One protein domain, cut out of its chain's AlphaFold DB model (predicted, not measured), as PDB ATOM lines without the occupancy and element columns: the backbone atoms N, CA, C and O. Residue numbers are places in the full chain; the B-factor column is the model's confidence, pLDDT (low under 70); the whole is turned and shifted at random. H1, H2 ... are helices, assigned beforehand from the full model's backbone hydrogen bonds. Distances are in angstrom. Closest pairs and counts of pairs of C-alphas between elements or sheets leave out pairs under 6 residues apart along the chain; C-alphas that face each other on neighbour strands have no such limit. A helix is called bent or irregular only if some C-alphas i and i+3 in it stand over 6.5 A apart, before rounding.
ATOM      1  N   ARG A   7      37.735 -37.682  12.681       86.81
ATOM      2  CA  ARG A   7      38.873 -38.324  13.347       86.81
ATOM      3  C   ARG A   7      39.610 -39.284  12.411       86.81
ATOM      4  O   ARG A   7      40.836 -39.259  12.393       86.81
ATOM      5  N   ASP A   8      38.886 -40.098  11.645       87.19
ATOM      6  CA  ASP A   8      39.495 -41.028  10.686       87.19
ATOM      7  C   ASP A   8      40.245 -40.268   9.591       87.19
ATOM      8  O   ASP A   8      41.380 -40.605   9.269       87.19
ATOM      9  N   LEU A   9      39.649 -39.181   9.091       84.88
ATOM     10  CA  LEU A   9      40.279 -38.296   8.117       84.88
ATOM     11  C   LEU A   9      41.581 -37.687   8.663       84.88
ATOM     12  O   LEU A   9      42.597 -37.714   7.972       84.88
ATOM     13  N   TYR A  10      41.592 -37.186   9.901       87.81
ATOM     14  CA  TYR A  10      42.795 -36.598  10.502       87.81
ATOM     15  C   TYR A  10      43.876 -37.637  10.830       87.81
ATOM     16  O   TYR A  10      45.054 -37.325  10.678       87.81
ATOM     17  N   ARG A  11      43.516 -38.884  11.181       89.06
ATOM     18  CA  ARG A  11      44.501 -39.972  11.372       89.06
ATOM     19  C   ARG A  11      45.331 -40.244  10.122       89.06
ATOM     20  O   ARG A  11      46.473 -40.668  10.245       89.06
ATOM     21  N   THR A  12      44.808 -39.957   8.927       88.69
ATOM     22  CA  THR A  12      45.590 -40.111   7.688       88.69
ATOM     23  C   THR A  12      46.836 -39.220   7.651       88.69
ATOM     24  O   THR A  12      47.773 -39.526   6.919       88.69
ATOM     25  N   LEU A  13      46.890 -38.133   8.437       88.75
ATOM     26  CA  LEU A  13      48.081 -37.286   8.555       88.75
ATOM     27  C   LEU A  13      49.218 -37.972   9.311       88.75
ATOM     28  O   LEU A  13      50.376 -37.662   9.037       88.75
ATOM     29  N   ASP A  14      48.905 -38.889  10.225       87.31
ATOM     30  CA  ASP A  14      49.910 -39.630  10.990       87.31
ATOM     31  C   ASP A  14      50.581 -40.714  10.135       87.31
ATOM     32  O   ASP A  14      51.700 -41.143  10.422       87.31
ATOM     33  N   GLU A  15      49.913 -41.151   9.064       86.50
ATOM     34  CA  GLU A  15      50.439 -42.150   8.143       86.50
ATOM     35  C   GLU A  15      51.431 -41.527   7.142       86.50
ATOM     36  O   GLU A  15      51.194 -40.443   6.591       86.50
ATOM     37  N   PRO A  16      52.565 -42.200   6.872       85.06
ATOM     38  CA  PRO A  16      53.494 -41.767   5.841       85.06
ATOM     39  C   PRO A  16      52.883 -41.956   4.448       85.06
ATOM     40  O   PRO A  16      52.280 -42.984   4.149       85.06
ATOM     41  N   GLY A  17      53.106 -40.984   3.564       84.50
ATOM     42  CA  GLY A  17      52.651 -41.024   2.174       84.50
ATOM     43  C   GLY A  17      51.760 -39.844   1.798       84.50
ATOM     44  O   GLY A  17      51.533 -38.919   2.581       84.50
ATOM     45  N   SER A  18      51.286 -39.863   0.554       81.25
ATOM     46  CA  SER A  18      50.351 -38.865   0.038       81.25
ATOM     47  C   SER A  18      48.942 -39.167   0.532       81.25
ATOM     48  O   SER A  18      48.457 -40.287   0.395       81.25
ATOM     49  N   ASN A  19      48.261 -38.150   1.049       86.12
ATOM     50  CA  ASN A  19      46.833 -38.217   1.308       86.12
ATOM     51  C   ASN A  19      46.165 -36.897   0.881       86.12
ATOM     52  O   ASN A  19      46.821 -35.848   0.890       86.12
ATOM     53  N   PRO A  20      44.867 -36.920   0.529       87.12
ATOM     54  CA  PRO A  20      44.165 -35.728   0.055       87.12
ATOM     55  C   PRO A  20      44.164 -34.560   1.050       87.12
ATOM     56  O   PRO A  20      44.077 -33.405   0.634       87.12
ATOM     57  N   LEU A  21      44.266 -34.835   2.357       89.81
ATOM     58  CA  LEU A  21      44.277 -33.804   3.392       89.81
ATOM     59  C   LEU A  21      45.615 -33.050   3.428       89.81
ATOM     60  O   LEU A  21      45.615 -31.832   3.575       89.81
ATOM     61  N   ARG A  22      46.745 -33.730   3.201       89.81
ATOM     62  CA  ARG A  22      48.063 -33.093   3.024       89.81
ATOM     63  C   ARG A  22      48.080 -32.175   1.810       89.81
ATOM     64  O   ARG A  22      48.563 -31.051   1.913       89.81
ATOM     65  N   ASP A  23      47.506 -32.621   0.695       91.12
ATOM     66  CA  ASP A  23      47.394 -31.794  -0.510       91.12
ATOM     67  C   ASP A  23      46.488 -30.577  -0.273       91.12
ATOM     68  O   ASP A  23      46.784 -29.475  -0.740       91.12
ATOM     69  N   ALA A  24      45.392 -30.753   0.474       91.69
ATOM     70  CA  ALA A  24      44.519 -29.655   0.878       91.69
ATOM     71  C   ALA A  24      45.240 -28.656   1.798       91.69
ATOM     72  O   ALA A  24      45.149 -27.453   1.563       91.69
ATOM     73  N   HIS A  25      46.010 -29.135   2.781       92.50
ATOM     74  CA  HIS A  25      46.829 -28.290   3.655       92.50
ATOM     75  C   HIS A  25      47.893 -27.526   2.862       92.50
ATOM     76  O   HIS A  25      48.010 -26.321   3.024       92.50
ATOM     77  N   ALA A  26      48.601 -28.172   1.933       93.25
ATOM     78  CA  ALA A  26      49.600 -27.497   1.104       93.25
ATOM     79  C   ALA A  26      48.988 -26.383   0.231       93.25
ATOM     80  O   ALA A  26      49.594 -25.324   0.045       93.25
ATOM     81  N   LYS A  27      47.772 -26.597  -0.292       95.62
ATOM     82  CA  LYS A  27      47.012 -25.562  -1.014       95.62
ATOM     83  C   LYS A  27      46.588 -24.423  -0.090       95.62
ATOM     84  O   LYS A  27      46.704 -23.263  -0.481       95.62
ATOM     85  N   LEU A  28      46.123 -24.749   1.116       93.75
ATOM     86  CA  LEU A  28      45.756 -23.763   2.129       93.75
ATOM     87  C   LEU A  28      46.969 -22.914   2.534       93.75
ATOM     88  O   LEU A  28      46.886 -21.691   2.485       93.75
ATOM     89  N   ASP A  29      48.111 -23.536   2.825       94.88
ATOM     90  CA  ASP A  29      49.358 -22.850   3.173       94.88
ATOM     91  C   ASP A  29      49.806 -21.895   2.061       94.88
ATOM     92  O   ASP A  29      50.194 -20.758   2.329       94.88
ATOM     93  N   ALA A  30      49.719 -22.320   0.796       95.38
ATOM     94  CA  ALA A  30      50.041 -21.468  -0.347       95.38
ATOM     95  C   ALA A  30      49.094 -20.260  -0.458       95.38
ATOM     96  O   ALA A  30      49.554 -19.145  -0.714       95.38
ATOM     97  N   ALA A  31      47.790 -20.461  -0.237       94.25
ATOM     98  CA  ALA A  31      46.801 -19.387  -0.249       94.25
ATOM     99  C   ALA A  31      47.020 -18.389   0.901       94.25
ATOM    100  O   ALA A  31      46.986 -17.180   0.675       94.25
ATOM    101  N   VAL A  32      47.317 -18.877   2.111       92.12
ATOM    102  CA  VAL A  32      47.626 -18.035   3.278       92.12
ATOM    103  C   VAL A  32      48.897 -17.228   3.036       92.12
ATOM    104  O   VAL A  32      48.899 -16.013   3.232       92.12
ATOM    105  N   ARG A  33      49.967 -17.858   2.536       95.00
ATOM    106  CA  ARG A  33      51.198 -17.139   2.178       95.00
ATOM    107  C   ARG A  33      50.932 -16.034   1.163       95.00
ATOM    108  O   ARG A  33      51.392 -14.914   1.365       95.00
ATOM    109  N   ALA A  34      50.156 -16.316   0.117       93.75
ATOM    110  CA  ALA A  34      49.793 -15.320  -0.885       93.75
ATOM    111  C   ALA A  34      48.991 -14.151  -0.287       93.75
ATOM    112  O   ALA A  34      49.298 -12.998  -0.581       93.75
ATOM    113  N   ALA A  35      48.022 -14.430   0.595       89.94
ATOM    114  CA  ALA A  35      47.220 -13.402   1.261       89.94
ATOM    115  C   ALA A  35      48.064 -12.453   2.129       89.94
ATOM    116  O   ALA A  35      47.792 -11.256   2.181       89.94
ATOM    117  N   TYR A  36      49.117 -12.972   2.762       91.19
ATOM    118  CA  TYR A  36      50.067 -12.182   3.552       91.19
ATOM    119  C   TYR A  36      51.254 -11.644   2.738       91.19
ATOM    120  O   TYR A  36      52.155 -11.041   3.316       91.19
ATOM    121  N   ALA A  37      51.285 -11.865   1.417       93.94
ATOM    122  CA  ALA A  37      52.429 -11.566   0.554       93.94
ATOM    123  C   ALA A  37      53.762 -12.174   1.056       93.94
ATOM    124  O   ALA A  37      54.840 -11.618   0.846       93.94
ATOM    125  N   MET A  38      53.693 -13.330   1.721       96.75
ATOM    126  CA  MET A  38      54.853 -14.079   2.193       96.75
ATOM    127  C   MET A  38      55.463 -14.874   1.024       96.75
ATOM    128  O   MET A  38      54.764 -15.699   0.424       96.75
ATOM    129  N   PRO A  39      56.762 -14.700   0.709       95.56
ATOM    130  CA  PRO A  39      57.436 -15.518  -0.295       95.56
ATOM    131  C   PRO A  39      57.351 -17.016   0.025       95.56
ATOM    132  O   PRO A  39      57.293 -17.431   1.187       95.56
ATOM    133  N   LYS A  40      57.349 -17.854  -1.016       93.94
ATOM    134  CA  LYS A  40      57.208 -19.313  -0.875       93.94
ATOM    135  C   LYS A  40      58.359 -19.940  -0.081       93.94
ATOM    136  O   LYS A  40      58.152 -20.910   0.639       93.94
ATOM    137  N   ASP A  41      59.550 -19.387  -0.239       94.44
ATOM    138  CA  ASP A  41      60.816 -19.796   0.363       94.44
ATOM    139  C   ASP A  41      61.167 -19.006   1.632       94.44
ATOM    140  O   ASP A  41      62.196 -19.268   2.250       94.44
ATOM    141  N   ALA A  42      60.310 -18.072   2.055       95.75
ATOM    142  CA  ALA A  42      60.523 -17.342   3.295       95.75
ATOM    143  C   ALA A  42      60.403 -18.263   4.516       95.75
ATOM    144  O   ALA A  42      59.458 -19.062   4.627       95.75
ATOM    145  N   ASP A  43      61.331 -18.075   5.458       97.19
ATOM    146  CA  ASP A  43      61.246 -18.640   6.799       97.19
ATOM    147  C   ASP A  43      60.001 -18.096   7.511       97.19
ATOM    148  O   ASP A  43      59.810 -16.884   7.653       97.19
ATOM    149  N   ILE A  44      59.134 -19.016   7.934       96.19
ATOM    150  CA  ILE A  44      57.822 -18.682   8.497       96.19
ATOM    151  C   ILE A  44      57.984 -17.914   9.810       96.19
ATOM    152  O   ILE A  44      57.282 -16.930  10.033       96.19
ATOM    153  N   LEU A  45      58.898 -18.347  10.680       97.62
ATOM    154  CA  LEU A  45      59.051 -17.769  12.012       97.62
ATOM    155  C   LEU A  45      59.645 -16.364  11.930       97.62
ATOM    156  O   LEU A  45      59.151 -15.451  12.592       97.62
ATOM    157  N   ALA A  46      60.653 -16.169  11.079       97.81
ATOM    158  CA  ALA A  46      61.254 -14.867  10.833       97.81
ATOM    159  C   ALA A  46      60.239 -13.884  10.231       97.81
ATOM    160  O   ALA A  46      60.144 -12.741  10.683       97.81
ATOM    161  N   PHE A  47      59.437 -14.330   9.257       97.62
ATOM    162  CA  PHE A  47      58.391 -13.496   8.667       97.62
ATOM    163  C   PHE A  47      57.335 -13.091   9.701       97.62
ATOM    164  O   PHE A  47      56.998 -11.911   9.805       97.62
ATOM    165  N   LEU A  48      56.829 -14.046  10.491       96.19
ATOM    166  CA  LEU A  48      55.826 -13.769  11.525       96.19
ATOM    167  C   LEU A  48      56.370 -12.833  12.610       96.19
ATOM    168  O   LEU A  48      55.656 -11.941  13.060       96.19
ATOM    169  N   LEU A  49      57.638 -12.985  12.997       97.75
ATOM    170  CA  LEU A  49      58.284 -12.079  13.945       97.75
ATOM    171  C   LEU A  49      58.338 -10.642  13.407       97.75
ATOM    172  O   LEU A  49      57.974  -9.709  14.121       97.75
ATOM    173  N   HIS A  50      58.743 -10.463  12.148       97.31
ATOM    174  CA  HIS A  50      58.773  -9.150  11.503       97.31
ATOM    175  C   HIS A  50      57.370  -8.535  11.382       97.31
ATOM    176  O   HIS A  50      57.176  -7.343  11.645       97.31
ATOM    177  N   LEU A  51      56.374  -9.346  11.014       94.75
ATOM    178  CA  LEU A  51      54.978  -8.919  10.959       94.75
ATOM    179  C   LEU A  51      54.502  -8.428  12.332       94.75
ATOM    180  O   LEU A  51      53.948  -7.337  12.428       94.75
ATOM    181  N   ASN A  52      54.788  -9.180  13.396       95.44
ATOM    182  CA  ASN A  52      54.416  -8.809  14.761       95.44
ATOM    183  C   ASN A  52      55.072  -7.496  15.204       95.44
ATOM    184  O   ASN A  52      54.399  -6.645  15.778       95.44
ATOM    185  N   GLN A  53      56.358  -7.295  14.901       97.69
ATOM    186  CA  GLN A  53      57.050  -6.031  15.181       97.69
ATOM    187  C   GLN A  53      56.413  -4.853  14.432       97.69
ATOM    188  O   GLN A  53      56.227  -3.782  15.009       97.69
ATOM    189  N   SER A  54      56.030  -5.061  13.170       95.31
ATOM    190  CA  SER A  54      55.360  -4.045  12.349       95.31
ATOM    191  C   SER A  54      53.979  -3.681  12.903       95.31
ATOM    192  O   SER A  54      53.639  -2.501  12.974       95.31
ATOM    193  N   CYS A  55      53.188  -4.674  13.324       94.31
ATOM    194  CA  CYS A  55      51.895  -4.446  13.969       94.31
ATOM    195  C   CYS A  55      52.056  -3.700  15.296       94.31
ATOM    196  O   CYS A  55      51.402  -2.681  15.487       94.31
ATOM    197  N   ALA A  56      52.982  -4.132  16.156       95.81
ATOM    198  CA  ALA A  56      53.234  -3.491  17.445       95.81
ATOM    199  C   ALA A  56      53.663  -2.019  17.297       95.81
ATOM    200  O   ALA A  56      53.233  -1.163  18.066       95.81
ATOM    201  N   ALA A  57      54.479  -1.698  16.286       97.00
ATOM    202  CA  ALA A  57      54.864  -0.317  15.993       97.00
ATOM    203  C   ALA A  57      53.662   0.544  15.562       97.00
ATOM    204  O   ALA A  57      53.512   1.667  16.039       97.00
ATOM    205  N   LYS A  58      52.784   0.007  14.703       96.31
ATOM    206  CA  LYS A  58      51.547   0.683  14.278       96.31
ATOM    207  C   LYS A  58      50.586   0.908  15.440       96.31
ATOM    208  O   LYS A  58      50.066   2.008  15.596       96.31
ATOM    209  N   GLU A  59      50.394  -0.105  16.279       94.94
ATOM    210  CA  GLU A  59      49.576   0.001  17.488       94.94
ATOM    211  C   GLU A  59      50.117   1.078  18.434       94.94
ATOM    212  O   GLU A  59      49.356   1.927  18.897       94.94
ATOM    213  N   ALA A  60      51.433   1.104  18.669       96.69
ATOM    214  CA  ALA A  60      52.078   2.118  19.504       96.69
ATOM    215  C   ALA A  60      51.938   3.543  18.933       96.69
ATOM    216  O   ALA A  60      51.854   4.504  19.698       96.69
ATOM    217  N   ALA A  61      51.880   3.684  17.607       97.00
ATOM    218  CA  ALA A  61      51.615   4.950  16.923       97.00
ATOM    219  C   ALA A  61      50.121   5.340  16.897       97.00
ATOM    220  O   ALA A  61      49.781   6.432  16.441       97.00
ATOM    221  N   GLY A  62      49.220   4.474  17.379       95.19
ATOM    222  CA  GLY A  62      47.772   4.684  17.323       95.19
ATOM    223  C   GLY A  62      47.170   4.495  15.925       95.19
ATOM    224  O   GLY A  62      46.053   4.946  15.666       95.19
ATOM    225  N   GLU A  63      47.895   3.850  15.010       95.31
ATOM    226  CA  GLU A  63      47.397   3.521  13.678       95.31
ATOM    227  C   GLU A  63      46.399   2.359  13.730       95.31
ATOM    228  O   GLU A  63      46.475   1.461  14.571       95.31
ATOM    229  N   LYS A  64      45.455   2.343  12.784       88.56
ATOM    230  CA  LYS A  64      44.523   1.221  12.647       88.56
ATOM    231  C   LYS A  64      45.241   0.012  12.055       88.56
ATOM    232  O   LYS A  64      45.810   0.092  10.967       88.56
ATOM    233  N   ILE A  65      45.130  -1.118  12.741       89.25
ATOM    234  CA  ILE A  65      45.528  -2.431  12.235       89.25
ATOM    235  C   ILE A  65      44.292  -3.243  11.842       89.25
ATOM    236  O   ILE A  65      43.203  -3.038  12.383       89.25
ATOM    237  N   THR A  66      44.449  -4.160  10.888       83.19
ATOM    238  CA  THR A  66      43.373  -5.084  10.513       83.19
ATOM    239  C   THR A  66      43.158  -6.086  11.650       83.19
ATOM    240  O   THR A  66      44.112  -6.778  12.016       83.19
ATOM    241  N   PRO A  67      41.945  -6.176  12.227       76.50
ATOM    242  CA  PRO A  67      41.660  -7.133  13.287       76.50
ATOM    243  C   PRO A  67      41.655  -8.571  12.743       76.50
ATOM    244  O   PRO A  67      41.509  -8.778  11.535       76.50
ATOM    245  N   PRO A  68      41.777  -9.585  13.617       72.81
ATOM    246  CA  PRO A  68      41.552 -10.967  13.212       72.81
ATOM    247  C   PRO A  68      40.125 -11.148  12.673       72.81
ATOM    248  O   PRO A  68      39.173 -10.591  13.220       72.81
ATOM    249  N   GLY A  69      39.973 -11.954  11.621       74.50
ATOM    250  CA  GLY A  69      38.682 -12.247  10.994       74.50
ATOM    251  C   GLY A  69      38.695 -12.034   9.483       74.50
ATOM    252  O   GLY A  69      39.756 -11.959   8.862       74.50
ATOM    253  N   LEU A  70      37.505 -11.970   8.882       74.94
ATOM    254  CA  LEU A  70      37.365 -11.705   7.451       74.94
ATOM    255  C   LEU A  70      37.767 -10.250   7.163       74.94
ATOM    256  O   LEU A  70      37.174  -9.343   7.750       74.94
ATOM    257  N   PRO A  71      38.716  -9.993   6.240       72.06
ATOM    258  CA  PRO A  71      39.160  -8.642   5.888       72.06
ATOM    259  C   PRO A  71      38.149  -7.918   4.977       72.06
ATOM    260  O   PRO A  71      38.529  -7.137   4.109       72.06
ATOM    261  N   LEU A  72      36.862  -8.218   5.142       77.31
ATOM    262  CA  LEU A  72      35.749  -7.680   4.371       77.31
ATOM    263  C   LEU A  72      34.900  -6.761   5.259       77.31
ATOM    264  O   LEU A  72      34.923  -6.912   6.487       77.31
ATOM    265  N   PRO A  73      34.130  -5.831   4.671       81.56
ATOM    266  CA  PRO A  73      33.076  -5.116   5.383       81.56
ATOM    267  C   PRO A  73      32.133  -6.086   6.103       81.56
ATOM    268  O   PRO A  73      31.856  -7.173   5.598       81.56
ATOM    269  N   VAL A  74      31.627  -5.695   7.275       79.81
ATOM    270  CA  VAL A  74      30.783  -6.557   8.130       79.81
ATOM    271  C   VAL A  74      29.554  -7.068   7.372       79.81
ATOM    272  O   VAL A  74      29.160  -8.223   7.512       79.81
ATOM    273  N   GLU A  75      29.003  -6.229   6.504       85.00
ATOM    274  CA  GLU A  75      27.859  -6.528   5.640       85.00
ATOM    275  C   GLU A  75      28.110  -7.708   4.683       85.00
ATOM    276  O   GLU A  75      27.168  -8.396   4.295       85.00
ATOM    277  N   GLU A  76      29.368  -7.992   4.340       85.94
ATOM    278  CA  GLU A  76      29.752  -9.101   3.461       85.94
ATOM    279  C   GLU A  76      30.046 -10.398   4.229       85.94
ATOM    280  O   GLU A  76      30.101 -11.474   3.631       85.94
ATOM    281  N   HIS A  77      30.191 -10.342   5.560       85.94
ATOM    282  CA  HIS A  77      30.535 -11.521   6.367       85.94
ATOM    283  C   HIS A  77      29.457 -12.603   6.280       85.94
ATOM    284  O   HIS A  77      29.782 -13.788   6.297       85.94
ATOM    285  N   ALA A  78      28.188 -12.213   6.112       84.88
ATOM    286  CA  ALA A  78      27.057 -13.133   5.998       84.88
ATOM    287  C   ALA A  78      27.198 -14.133   4.836       84.88
ATOM    288  O   ALA A  78      26.695 -15.248   4.936       84.88
ATOM    289  N   ALA A  79      27.922 -13.778   3.767       86.19
ATOM    290  CA  ALA A  79      28.166 -14.672   2.632       86.19
ATOM    291  C   ALA A  79      29.101 -15.850   2.973       86.19
ATOM    292  O   ALA A  79      29.131 -16.844   2.251       86.19
ATOM    293  N   PHE A  80      29.858 -15.739   4.067       82.25
ATOM    294  CA  PHE A  80      30.815 -16.745   4.533       82.25
ATOM    295  C   PHE A  80      30.314 -17.517   5.761       82.25
ATOM    296  O   PHE A  80      31.015 -18.393   6.266       82.25
ATOM    297  N   VAL A  81      29.106 -17.214   6.242       83.94
ATOM    298  CA  VAL A  81      28.444 -17.957   7.317       83.94
ATOM    299  C   VAL A  81      27.557 -19.027   6.690       83.94
ATOM    300  O   VAL A  81      26.760 -18.744   5.800       83.94
TER     301      VAL A  81
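What this domain is: This is residues 7 to 81 of the 90 residues of an uncharacterized protein of Firmicutes bacterium (UniProt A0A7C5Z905). This is an open string of helices with no packed core: two long helices, H2 and then H3, follow one another along the longest axis, and no two of the four helices touch. Short H1 sits by the beginning of H2, while past H3 a long link, residues 61 to 73, folds back to H4, off to one side. The 75 printed residues include four named helices, in the order H1, H2, H3, H4, and no named strand; the class is all helix. The whole is only just loose, close to extended, with a radius of gyration of the C-alphas of 17.0 A, and its C-alphas span 48 by 35 by 20 A.

Where its parts are: Find C-alpha 44 at (57.822, -18.682, 8.497); there H3, the longest helix, begins, and its residues 44 to 60 run 24.2 A to C-alpha 60 at (52.078, 2.118, 19.504). Earlier in the chain, look at residues 20 to 35 for H2, 22.6 A from first to last C-alpha. Before it is H1, residues 7 to 11, 6.2 A long and beginning at C-alpha 7, (38.873, -38.324, 13.347). Last comes H4, residues 74 to 80, 10.8 A long; it is irregular, but only just, with C-alphas 75 and 78 6.7 A apart.

How they stand to each other: Start from H3, and you will find that it is apart from H1, H2 and H4, with no C-alpha of theirs within 8 A of its own. H1 and H2 are close but not clearly touching, with 2 pairs of C-alphas within 8 A; their closest C-alphas are those of Leu 9 and Leu 21, 7.6 A apart. H4 is also apart from both H1 and H2. In the backbones of H1, H2 and H3 every O i to N i+4 pair is within hydrogen-bond range; in H4 it is 0 of 3, while 3 of its 4 O i to N i+3 pairs are within range.

The domain as a whole: Look for the two C-alphas farthest apart at Gly 17 and Gly 62, 48.4 A from each other. Residues 23 to 28 of H2 stand free, as do residues 57 to 62, of which 57 to 60 belong to H3, and residues 71 to 76, of which 74 to 76 belong to H4. The links H1 to H2 and H2 to H3 are short, with 8 residues each, and the link H3 to H4 is long, with 13. The printed part, residues 7 to 81, has no cut. The mean pLDDT of the printed part is 90.0, and no printed residue is under 70.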